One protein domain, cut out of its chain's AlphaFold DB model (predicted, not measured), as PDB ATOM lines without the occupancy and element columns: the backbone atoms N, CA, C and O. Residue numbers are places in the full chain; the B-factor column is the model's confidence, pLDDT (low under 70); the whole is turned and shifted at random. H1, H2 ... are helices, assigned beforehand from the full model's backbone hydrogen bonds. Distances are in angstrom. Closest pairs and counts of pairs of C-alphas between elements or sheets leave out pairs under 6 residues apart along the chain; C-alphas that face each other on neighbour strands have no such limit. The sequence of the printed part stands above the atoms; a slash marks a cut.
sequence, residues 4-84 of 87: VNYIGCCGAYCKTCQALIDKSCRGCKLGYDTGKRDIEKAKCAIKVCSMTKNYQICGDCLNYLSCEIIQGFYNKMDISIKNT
ATOM      1  N   VAL A   4       2.587  40.271  35.307       46.00
ATOM      2  CA  VAL A   4       2.225  38.847  35.170       46.00
ATOM      3  C   VAL A   4       2.119  38.360  33.720       46.00
ATOM      4  O   VAL A   4       2.402  37.198  33.460       46.00
ATOM      5  N   ASN A   5       1.811  39.227  32.748       41.78
ATOM      6  CA  ASN A   5       1.741  38.824  31.330       41.78
ATOM      7  C   ASN A   5       3.121  38.588  30.685       41.78
ATOM      8  O   ASN A   5       3.210  38.033  29.590       41.78
ATOM      9  N   TYR A   6       4.196  39.011  31.355       45.75
ATOM     10  CA  TYR A   6       5.579  38.773  30.931       45.75
ATOM     11  C   TYR A   6       6.156  37.471  31.489       45.75
ATOM     12  O   TYR A   6       7.239  37.043  31.082       45.75
ATOM     13  N   ILE A   7       5.428  36.835  32.402       52.59
ATOM     14  CA  ILE A   7       5.802  35.562  32.989       52.59
ATOM     15  C   ILE A   7       5.489  34.487  31.943       52.59
ATOM     16  O   ILE A   7       4.334  34.237  31.595       52.59
ATOM     17  N   GLY A   8       6.535  33.900  31.355       56.66
ATOM     18  CA  GLY A   8       6.384  32.819  30.383       56.66
ATOM     19  C   GLY A   8       5.676  31.603  30.990       56.66
ATOM     20  O   GLY A   8       5.513  31.500  32.200       56.66
ATOM     21  N   CYS A   9       5.334  30.614  30.159       56.31
ATOM     22  CA  CYS A   9       4.768  29.320  30.594       56.31
ATOM     23  C   CYS A   9       5.651  28.560  31.599       56.31
ATOM     24  O   CYS A   9       5.251  27.539  32.131       56.31
ATOM     25  N   CYS A  10       6.870  29.035  31.824       58.47
ATOM     26  CA  CYS A  10       7.819  28.502  32.773       58.47
ATOM     27  C   CYS A  10       8.009  29.380  34.018       58.47
ATOM     28  O   CYS A  10       8.726  28.974  34.915       58.47
ATOM     29  N   GLY A  11       7.418  30.569  34.115       59.56
ATOM     30  CA  GLY A  11       7.807  31.529  35.153       59.56
ATOM     31  C   GLY A  11       8.978  32.431  34.740       59.56
ATOM     32  O   GLY A  11       9.189  33.478  35.343       59.56
ATOM     33  N   ALA A  12       9.721  32.068  33.686       61.88
ATOM     34  CA  ALA A  12      10.881  32.824  33.229       61.88
ATOM     35  C   ALA A  12      10.488  33.929  32.236       61.88
ATOM     36  O   ALA A  12       9.794  33.688  31.242       61.88
ATOM     37  N   TYR A  13      10.980  35.143  32.479       65.12
ATOM     38  CA  TYR A  13      10.821  36.269  31.568       65.12
ATOM     39  C   TYR A  13      12.014  36.344  30.615       65.12
ATOM     40  O   TYR A  13      13.030  36.932  30.949       65.12
ATOM     41  N   CYS A  14      11.921  35.749  29.422       66.88
ATOM     42  CA  CYS A  14      13.096  35.645  28.550       66.88
ATOM     43  C   CYS A  14      13.444  36.909  27.762       66.88
ATOM     44  O   CYS A  14      14.572  37.003  27.300       66.88
ATOM     45  N   LYS A  15      12.505  37.849  27.560       70.25
ATOM     46  CA  LYS A  15      12.619  39.045  26.682       70.25
ATOM     47  C   LYS A  15      13.054  38.805  25.223       70.25
ATOM     48  O   LYS A  15      12.928  39.703  24.406       70.25
ATOM     49  N   THR A  16      13.491  37.602  24.869       68.56
ATOM     50  CA  THR A  16      14.033  37.215  23.559       68.56
ATOM     51  C   THR A  16      12.988  36.620  22.615       68.56
ATOM     52  O   THR A  16      13.297  36.257  21.484       68.56
ATOM     53  N   CYS A  17      11.740  36.462  23.064       72.31
ATOM     54  CA  CYS A  17      10.682  35.919  22.223       72.31
ATOM     55  C   CYS A  17      10.285  36.934  21.143       72.31
ATOM     56  O   CYS A  17       9.801  38.011  21.473       72.31
ATOM     57  N   GLN A  18      10.397  36.560  19.865       74.69
ATOM     58  CA  GLN A  18      10.026  37.429  18.742       74.69
ATOM     59  C   GLN A  18       8.582  37.945  18.845       74.69
ATOM     60  O   GLN A  18       8.342  39.132  18.703       74.69
ATOM     61  N   ALA A  19       7.624  37.093  19.228       77.62
ATOM     62  CA  ALA A  19       6.237  37.526  19.423       77.62
ATOM     63  C   ALA A  19       6.085  38.562  20.553       77.62
ATOM     64  O   ALA A  19       5.177  39.386  20.525       77.62
ATOM     65  N   LEU A  20       6.955  38.527  21.567       77.00
ATOM     66  CA  LEU A  20       6.981  39.554  22.605       77.00
ATOM     67  C   LEU A  20       7.579  40.863  22.068       77.00
ATOM     68  O   LEU A  20       7.021  41.923  22.342       77.00
ATOM     69  N   ILE A  21       8.667  40.779  21.296       81.31
ATOM     70  CA  ILE A  21       9.319  41.924  20.639       81.31
ATOM     71  C   ILE A  21       8.330  42.622  19.689       81.31
ATOM     72  O   ILE A  21       8.138  43.832  19.780       81.31
ATOM     73  N   ASP A  22       7.608  41.846  18.883       85.06
ATOM     74  CA  ASP A  22       6.627  42.329  17.902       85.06
ATOM     75  C   ASP A  22       5.261  42.673  18.519       85.06
ATOM     76  O   ASP A  22       4.300  42.938  17.797       85.06
ATOM     77  N   LYS A  23       5.131  42.629  19.854       82.00
ATOM     78  CA  LYS A  23       3.879  42.889  20.597       82.00
ATOM     79  C   LYS A  23       2.691  42.000  20.179       82.00
ATOM     80  O   LYS A  23       1.544  42.316  20.477       82.00
ATOM     81  N   SER A  24       2.955  40.860  19.546       79.75
ATOM     82  CA  SER A  24       1.965  39.874  19.086       79.75
ATOM     83  C   SER A  24       1.829  38.665  20.027       79.75
ATOM     84  O   SER A  24       1.149  37.680  19.718       79.75
ATOM     85  N   CYS A  25       2.488  38.701  21.188       74.69
ATOM     86  CA  CYS A  25       2.472  37.614  22.159       74.69
ATOM     87  C   CYS A  25       1.071  37.423  22.753       74.69
ATOM     88  O   CYS A  25       0.564  38.272  23.479       74.69
ATOM     89  N   ARG A  26       0.483  36.250  22.505       73.31
ATOM     90  CA  ARG A  26      -0.811  35.819  23.064       73.31
ATOM     91  C   ARG A  26      -0.668  34.919  24.298       73.31
ATOM     92  O   ARG A  26      -1.622  34.272  24.708       73.31
ATOM     93  N   GLY A  27       0.537  34.837  24.861       71.50
ATOM     94  CA  GLY A  27       0.879  33.913  25.941       71.50
ATOM     95  C   GLY A  27       1.563  32.636  25.443       71.50
ATOM     96  O   GLY A  27       1.357  32.162  24.324       71.50
ATOM     97  N   CYS A  28       2.434  32.077  26.283       69.69
ATOM     98  CA  CYS A  28       3.319  30.985  25.880       69.69
ATOM     99  C   CYS A  28       2.656  29.602  25.823       69.69
ATOM    100  O   CYS A  28       3.224  28.734  25.159       69.69
ATOM    101  N   LYS A  29       1.517  29.422  26.507       66.12
ATOM    102  CA  LYS A  29       0.767  28.160  26.636       66.12
ATOM    103  C   LYS A  29      -0.339  28.009  25.580       66.12
ATOM    104  O   LYS A  29      -0.708  26.895  25.234       66.12
ATOM    105  N   LEU A  30      -0.804  29.128  25.020       69.38
ATOM    106  CA  LEU A  30      -1.951  29.177  24.118       69.38
ATOM    107  C   LEU A  30      -1.692  28.396  22.824       69.38
ATOM    108  O   LEU A  30      -0.766  28.712  22.064       69.38
ATOM    109  N   GLY A  31      -2.546  27.407  22.570       70.75
ATOM    110  CA  GLY A  31      -2.545  26.616  21.343       70.75
ATOM    111  C   GLY A  31      -1.739  25.323  21.432       70.75
ATOM    112  O   GLY A  31      -1.859  24.505  20.532       70.75
ATOM    113  N   TYR A  32      -0.952  25.110  22.486       71.94
ATOM    114  CA  TYR A  32      -0.272  23.828  22.698       71.94
ATOM    115  C   TYR A  32      -1.159  22.832  23.455       71.94
ATOM    116  O   TYR A  32      -1.094  21.637  23.203       71.94
ATOM    117  N   ASP A  33      -2.026  23.334  24.334       68.56
ATOM    118  CA  ASP A  33      -3.058  22.565  25.037       68.56
ATOM    119  C   ASP A  33      -4.113  21.990  24.076       68.56
ATOM    120  O   ASP A  33      -4.594  20.879  24.258       68.56
ATOM    121  N   THR A  34      -4.424  22.734  23.011       73.81
ATOM    122  CA  THR A  34      -5.384  22.344  21.966       73.81
ATOM    123  C   THR A  34      -4.728  21.686  20.749       73.81
ATOM    124  O   THR A  34      -5.409  21.439  19.758       73.81
ATOM    125  N   GLY A  35      -3.407  21.464  20.760       74.31
ATOM    126  CA  GLY A  35      -2.663  20.889  19.627       74.31
ATOM    127  C   GLY A  35      -2.532  21.794  18.390       74.31
ATOM    128  O   GLY A  35      -1.890  21.420  17.413       74.31
ATOM    129  N   LYS A  36      -3.080  23.017  18.417       80.06
ATOM    130  CA  LYS A  36      -2.959  24.020  17.337       80.06
ATOM    131  C   LYS A  36      -1.517  24.475  17.085       80.06
ATOM    132  O   LYS A  36      -1.228  25.071  16.048       80.06
ATOM    133  N   ARG A  37      -0.623  24.271  18.050       77.31
ATOM    134  CA  ARG A  37       0.803  24.570  17.966       77.31
ATOM    135  C   ARG A  37       1.596  23.334  18.330       77.31
ATOM    136  O   ARG A  37       1.366  22.712  19.359       77.31
ATOM    137  N   ASP A  38       2.585  23.065  17.499       82.06
ATOM    138  CA  ASP A  38       3.512  21.965  17.680       82.06
ATOM    139  C   ASP A  38       4.633  22.368  18.650       82.06
ATOM    140  O   ASP A  38       5.326  23.374  18.437       82.06
ATOM    141  N   ILE A  39       4.770  21.610  19.740       80.50
ATOM    142  CA  ILE A  39       5.778  21.840  20.777       80.50
ATOM    143  C   ILE A  39       7.193  21.584  20.259       80.50
ATOM    144  O   ILE A  39       8.108  22.303  20.664       80.50
ATOM    145  N   GLU A  40       7.372  20.665  19.312       81.38
ATOM    146  CA  GLU A  40       8.682  20.351  18.732       81.38
ATOM    147  C   GLU A  40       9.224  21.523  17.905       81.38
ATOM    148  O   GLU A  40      10.428  21.756  17.830       81.38
ATOM    149  N   LYS A  41       8.328  22.358  17.365       82.75
ATOM    150  CA  LYS A  41       8.686  23.588  16.638       82.75
ATOM    151  C   LYS A  41       9.013  24.765  17.564       82.75
ATOM    152  O   LYS A  41       9.309  25.868  17.090       82.75
ATOM    153  N   ALA A  42       8.926  24.597  18.884       80.44
ATOM    154  CA  ALA A  42       9.214  25.670  19.824       80.44
ATOM    155  C   ALA A  42      10.728  25.875  20.007       80.44
ATOM    156  O   ALA A  42      11.445  25.003  20.474       80.44
ATOM    157  N   LYS A  43      11.210  27.101  19.760       79.12
ATOM    158  CA  LYS A  43      12.629  27.469  19.954       79.12
ATOM    159  C   LYS A  43      13.074  27.570  21.424       79.12
ATOM    160  O   LYS A  43      14.261  27.690  21.701       79.12
ATOM    161  N   CYS A  44      12.139  27.607  22.378       78.06
ATOM    162  CA  CYS A  44      12.456  27.794  23.796       78.06
ATOM    163  C   CYS A  44      12.649  26.440  24.488       78.06
ATOM    164  O   CYS A  44      11.673  25.736  24.738       78.06
ATOM    165  N   ALA A  45      13.889  26.118  24.861       82.38
ATOM    166  CA  ALA A  45      14.229  24.847  25.503       82.38
ATOM    167  C   ALA A  45      13.511  24.625  26.848       82.38
ATOM    168  O   ALA A  45      13.015  23.527  27.093       82.38
ATOM    169  N   ILE A  46      13.375  25.660  27.697       80.94
ATOM    170  CA  ILE A  46      12.608  25.532  28.951       80.94
ATOM    171  C   ILE A  46      11.151  25.187  28.644       80.94
ATOM    172  O   ILE A  46      10.579  24.323  29.297       80.94
ATOM    173  N   LYS A  47      10.552  25.839  27.639       79.44
ATOM    174  CA  LYS A  47       9.163  25.572  27.252       79.44
ATOM    175  C   LYS A  47       8.985  24.114  26.852       79.44
ATOM    176  O   LYS A  47       8.069  23.481  27.362       79.44
ATOM    177  N   VAL A  48       9.845  23.609  25.968       84.75
ATOM    178  CA  VAL A  48       9.801  22.205  25.538       84.75
ATOM    179  C   VAL A  48       9.914  21.295  26.759       84.75
ATOM    180  O   VAL A  48       9.018  20.498  26.996       84.75
ATOM    181  N   CYS A  49      10.919  21.505  27.614       86.00
ATOM    182  CA  CYS A  49      11.115  20.710  28.828       86.00
ATOM    183  C   CYS A  49       9.892  20.708  29.762       86.00
ATOM    184  O   CYS A  49       9.413  19.640  30.141       86.00
ATOM    185  N   SER A  50       9.366  21.882  30.129       81.44
ATOM    186  CA  SER A  50       8.216  21.990  31.036       81.44
ATOM    187  C   SER A  50       6.962  21.345  30.452       81.44
ATOM    188  O   SER A  50       6.256  20.648  31.173       81.44
ATOM    189  N   MET A  51       6.710  21.523  29.153       79.62
ATOM    190  CA  MET A  51       5.536  20.964  28.476       79.62
ATOM    191  C   MET A  51       5.636  19.444  28.325       79.62
ATOM    192  O   MET A  51       4.670  18.744  28.611       79.62
ATOM    193  N   THR A  52       6.811  18.917  27.963       84.06
ATOM    194  CA  THR A  52       7.062  17.468  27.896       84.06
ATOM    195  C   THR A  52       6.927  16.806  29.268       84.06
ATOM    196  O   THR A  52       6.416  15.696  29.366       84.06
ATOM    197  N   LYS A  53       7.343  17.491  30.340       83.94
ATOM    198  CA  LYS A  53       7.211  17.001  31.722       83.94
ATOM    199  C   LYS A  53       5.861  17.326  32.374       83.94
ATOM    200  O   LYS A  53       5.676  17.022  33.546       83.94
ATOM    201  N   ASN A  54       4.929  17.927  31.630       79.88
ATOM    202  CA  ASN A  54       3.595  18.315  32.098       79.88
ATOM    203  C   ASN A  54       3.585  19.266  33.319       79.88
ATOM    204  O   ASN A  54       2.637  19.293  34.103       79.88
ATOM    205  N   TYR A  55       4.633  20.075  33.486       77.44
ATOM    206  CA  TYR A  55       4.688  21.086  34.542       77.44
ATOM    207  C   TYR A  55       3.886  22.334  34.165       77.44
ATOM    208  O   TYR A  55       3.906  22.776  33.012       77.44
ATOM    209  N   GLN A  56       3.214  22.939  35.149       70.75
ATOM    210  CA  GLN A  56       2.465  24.182  34.943       70.75
ATOM    211  C   GLN A  56       3.392  25.394  34.857       70.75
ATOM    212  O   GLN A  56       3.174  26.263  34.009       70.75
ATOM    213  N   ILE A  57       4.433  25.427  35.691       71.75
ATOM    214  CA  ILE A  57       5.543  26.378  35.625       71.75
ATOM    215  C   ILE A  57       6.868  25.627  35.802       71.75
ATOM    216  O   ILE A  57       6.909  24.566  36.415       71.75
ATOM    217  N   CYS A  58       7.996  26.156  35.307       75.06
ATOM    218  CA  CYS A  58       9.281  25.479  35.524       75.06
ATOM    219  C   CYS A  58       9.738  25.558  36.986       75.06
ATOM    220  O   CYS A  58      10.623  24.803  37.368       75.06
ATOM    221  N   GLY A  59       9.117  26.434  37.788       74.25
ATOM    222  CA  GLY A  59       9.263  26.483  39.244       74.25
ATOM    223  C   GLY A  59       8.826  25.199  39.953       74.25
ATOM    224  O   GLY A  59       9.394  24.880  40.987       74.25
ATOM    225  N   ASP A  60       7.916  24.418  39.361       78.56
ATOM    226  CA  ASP A  60       7.475  23.126  39.912       78.56
ATOM    227  C   ASP A  60       8.496  22.000  39.671       78.56
ATOM    228  O   ASP A  60       8.279  20.843  40.039       78.56
ATOM    229  N   CYS A  61       9.619  22.298  39.008       83.81
ATOM    230  CA  CYS A  61      10.654  21.307  38.774       83.81
ATOM    231  C   CYS A  61      11.329  20.928  40.099       83.81
ATOM    232  O   CYS A  61      12.018  21.743  40.701       83.81
ATOM    233  N   LEU A  62      11.221  19.658  40.501       85.62
ATOM    234  CA  LEU A  62      11.874  19.133  41.713       85.62
ATOM    235  C   LEU A  62      13.395  19.350  41.718       85.62
ATOM    236  O   LEU A  62      14.001  19.548  42.763       85.62
ATOM    237  N   ASN A  63      13.999  19.367  40.530       87.56
ATOM    238  CA  ASN A  63      15.426  19.602  40.336       87.56
ATOM    239  C   ASN A  63      15.721  21.061  39.966       87.56
ATOM    240  O   ASN A  63      16.684  21.309  39.255       87.56
ATOM    241  N   TYR A  64      14.901  22.037  40.369       82.81
ATOM    242  CA  TYR A  64      15.031  23.435  39.926       82.81
ATOM    243  C   TYR A  64      16.467  23.981  40.029       82.81
ATOM    244  O   TYR A  64      16.994  24.564  39.079       82.81
ATOM    245  N   LEU A  65      17.112  23.748  41.177       79.44
ATOM    246  CA  LEU A  65      18.462  24.232  41.476       79.44
ATOM    247  C   LEU A  65      19.553  23.524  40.659       79.44
ATOM    248  O   LEU A  65      20.566  24.137  40.346       79.44
ATOM    249  N   SER A  66      19.341  22.264  40.277       86.75
ATOM    250  CA  SER A  66      20.300  21.446  39.521       86.75
ATOM    251  C   SER A  66      19.913  21.245  38.050       86.75
ATOM    252  O   SER A  66      20.619  20.571  37.305       86.75
ATOM    253  N   CYS A  67      18.794  21.816  37.596       86.56
ATOM    254  CA  CYS A  67      18.288  21.610  36.248       86.56
ATOM    255  C   CYS A  67      19.118  22.406  35.241       86.56
ATOM    256  O   CYS A  67      18.971  23.621  35.127       86.56
ATOM    257  N   GLU A  68      19.916  21.707  34.438       88.88
ATOM    258  CA  GLU A  68      20.800  22.305  33.428       88.88
ATOM    259  C   GLU A  68      20.067  23.213  32.431       88.88
ATOM    260  O   GLU A  68      20.617  24.210  31.974       88.88
ATOM    261  N   ILE A  69      18.800  22.923  32.117       86.12
ATOM    262  CA  ILE A  69      17.997  23.743  31.198       86.12
ATOM    263  C   ILE A  69      17.612  25.079  31.850       86.12
ATOM    264  O   ILE A  69      17.685  26.124  31.202       86.12
ATOM    265  N   ILE A  70      17.209  25.052  33.124       82.25
ATOM    266  CA  ILE A  70      16.822  26.249  33.883       82.25
ATOM    267  C   ILE A  70      18.074  27.069  34.214       82.25
ATOM    268  O   ILE A  70      18.135  28.256  33.895       82.25
ATOM    269  N   GLN A  71      19.099  26.428  34.773       84.44
ATOM    270  CA  GLN A  71      20.362  27.077  35.126       84.44
ATOM    271  C   GLN A  71      21.098  27.588  33.880       84.44
ATOM    272  O   GLN A  71      21.563  28.724  33.855       84.44
ATOM    273  N   GLY A  72      21.130  26.813  32.794       83.31
ATOM    274  CA  GLY A  72      21.729  27.228  31.525       83.31
ATOM    275  C   GLY A  72      21.009  28.411  30.874       83.31
ATOM    276  O   GLY A  72      21.644  29.243  30.224       83.31
ATOM    277  N   PHE A  73      19.695  28.531  31.069       79.62
ATOM    278  CA  PHE A  73      18.946  29.709  30.647       79.62
ATOM    279  C   PHE A  73      19.307  30.947  31.476       79.62
ATOM    280  O   PHE A  73      19.613  31.986  30.890       79.62
ATOM    281  N   TYR A  74      19.325  30.841  32.809       74.56
ATOM    282  CA  TYR A  74      19.689  31.966  33.675       74.56
ATOM    283  C   TYR A  74      21.147  32.391  33.499       74.56
ATOM    284  O   TYR A  74      21.405  33.587  33.427       74.56
ATOM    285  N   ASN A  75      22.078  31.456  33.303       74.81
ATOM    286  CA  ASN A  75      23.478  31.776  33.016       74.81
ATOM    287  C   ASN A  75      23.640  32.566  31.708       74.81
ATOM    288  O   ASN A  75      24.392  33.536  31.655       74.81
ATOM    289  N   LYS A  76      22.896  32.218  30.649       67.62
ATOM    290  CA  LYS A  76      22.884  33.008  29.400       67.62
ATOM    291  C   LYS A  76      22.280  34.401  29.600       67.62
ATOM    292  O   LYS A  76      22.672  35.356  28.926       67.62
ATOM    293  N   MET A  77      21.329  34.518  30.520       60.75
ATOM    294  CA  MET A  77      20.686  35.783  30.849       60.75
ATOM    295  C   MET A  77      21.581  36.683  31.717       60.75
ATOM    296  O   MET A  77      21.665  37.877  31.446       60.75
ATOM    297  N   ASP A  78      22.318  36.119  32.678       54.44
ATOM    298  CA  ASP A  78      23.312  36.818  33.510       54.44
ATOM    299  C   ASP A  78      24.427  37.452  32.660       54.44
ATOM    300  O   ASP A  78      24.767  38.621  32.845       54.44
ATOM    301  N   ILE A  79      24.906  36.746  31.630       49.84
ATOM    302  CA  ILE A  79      25.879  37.287  30.660       49.84
ATOM    303  C   ILE A  79      25.303  38.488  29.888       49.84
ATOM    304  O   ILE A  79      26.023  39.433  29.555       49.84
ATOM    305  N   SER A  80      23.995  38.479  29.621       42.06
ATOM    306  CA  SER A  80      23.318  39.588  28.938       42.06
ATOM    307  C   SER A  80      23.171  40.824  29.839       42.06
ATOM    308  O   SER A  80      23.116  41.940  29.330       42.06
ATOM    309  N   ILE A  81      23.156  40.652  31.166       45.91
ATOM    310  CA  ILE A  81      23.077  41.751  32.144       45.91
ATOM    311  C   ILE A  81      24.476  42.298  32.472       45.91
ATOM    312  O   ILE A  81      24.649  43.513  32.572       45.91
ATOM    313  N   LYS A  82      25.506  41.443  32.545       34.56
ATOM    314  CA  LYS A  82      26.893  41.862  32.835       34.56
ATOM    315  C   LYS A  82      27.540  42.731  31.750       34.56
ATOM    316  O   LYS A  82      28.481  43.457  32.047       34.56
ATOM    317  N   ASN A  83      27.006  42.748  30.527       36.34
ATOM    318  CA  ASN A  83      27.420  43.703  29.487       36.34
ATOM    319  C   ASN A  83      26.756  45.091  29.604       36.34
ATOM    320  O   ASN A  83      26.958  45.935  28.735       36.34
ATOM    321  N   THR A  84      26.006  45.361  30.679       37.19
ATOM    322  CA  THR A  84      25.477  46.704  31.008       37.19
ATOM    323  C   THR A  84      26.028  47.206  32.350       37.19
ATOM    324  O   THR A  84      25.373  47.932  33.091       37.19
TER     325      THR A  84
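This is residues 4 to 84 of the 87 residues of an uncharacterized protein of Candidatus Methanofastidiosum methylthiophilus (UniProt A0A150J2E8). Mostly loops with little regular structure, this model has H3 folding back beside H2 as a loose helical hairpin, while the tiny helix H1 sits among the loops away from both. Residues 78 to 84, of which 78 to 82 belong to H3, stick out. The 81 printed residues hold H1, H2 and H3 in that order, 27 residues in all, and no named strand: all helix, compact, radius of gyration of the C-alphas 12.9 A, spans 38 by 33 by 23 A.

Look first at H1, residues 18 to 21, which is apart from H2, residues 45 to 52, and from H3, residues 68 to 82. H2 and H3 form a hairpin, opposite ways at a shallow tilt of 28 degrees; H3 touches H2 with residues 69 to 73 alone, the closest C-alphas being those of Ile 46 and Ile 69, 6.1 A apart. In H2 and H3 every O i to N i+4 pair is within hydrogen-bond range; H1 is too short for one.

Find C-alpha 18 at (10.026, 37.429, 18.742), where H1 begins, 4.9 A long. H2 measures 10.6 A. H3 runs 20.5 A to C-alpha 82 at (26.893, 41.862, 32.835).

The printed part has no cut, and both links are long. Low confidence covers 25 residues, among them 4 to 14 and 76 to 84.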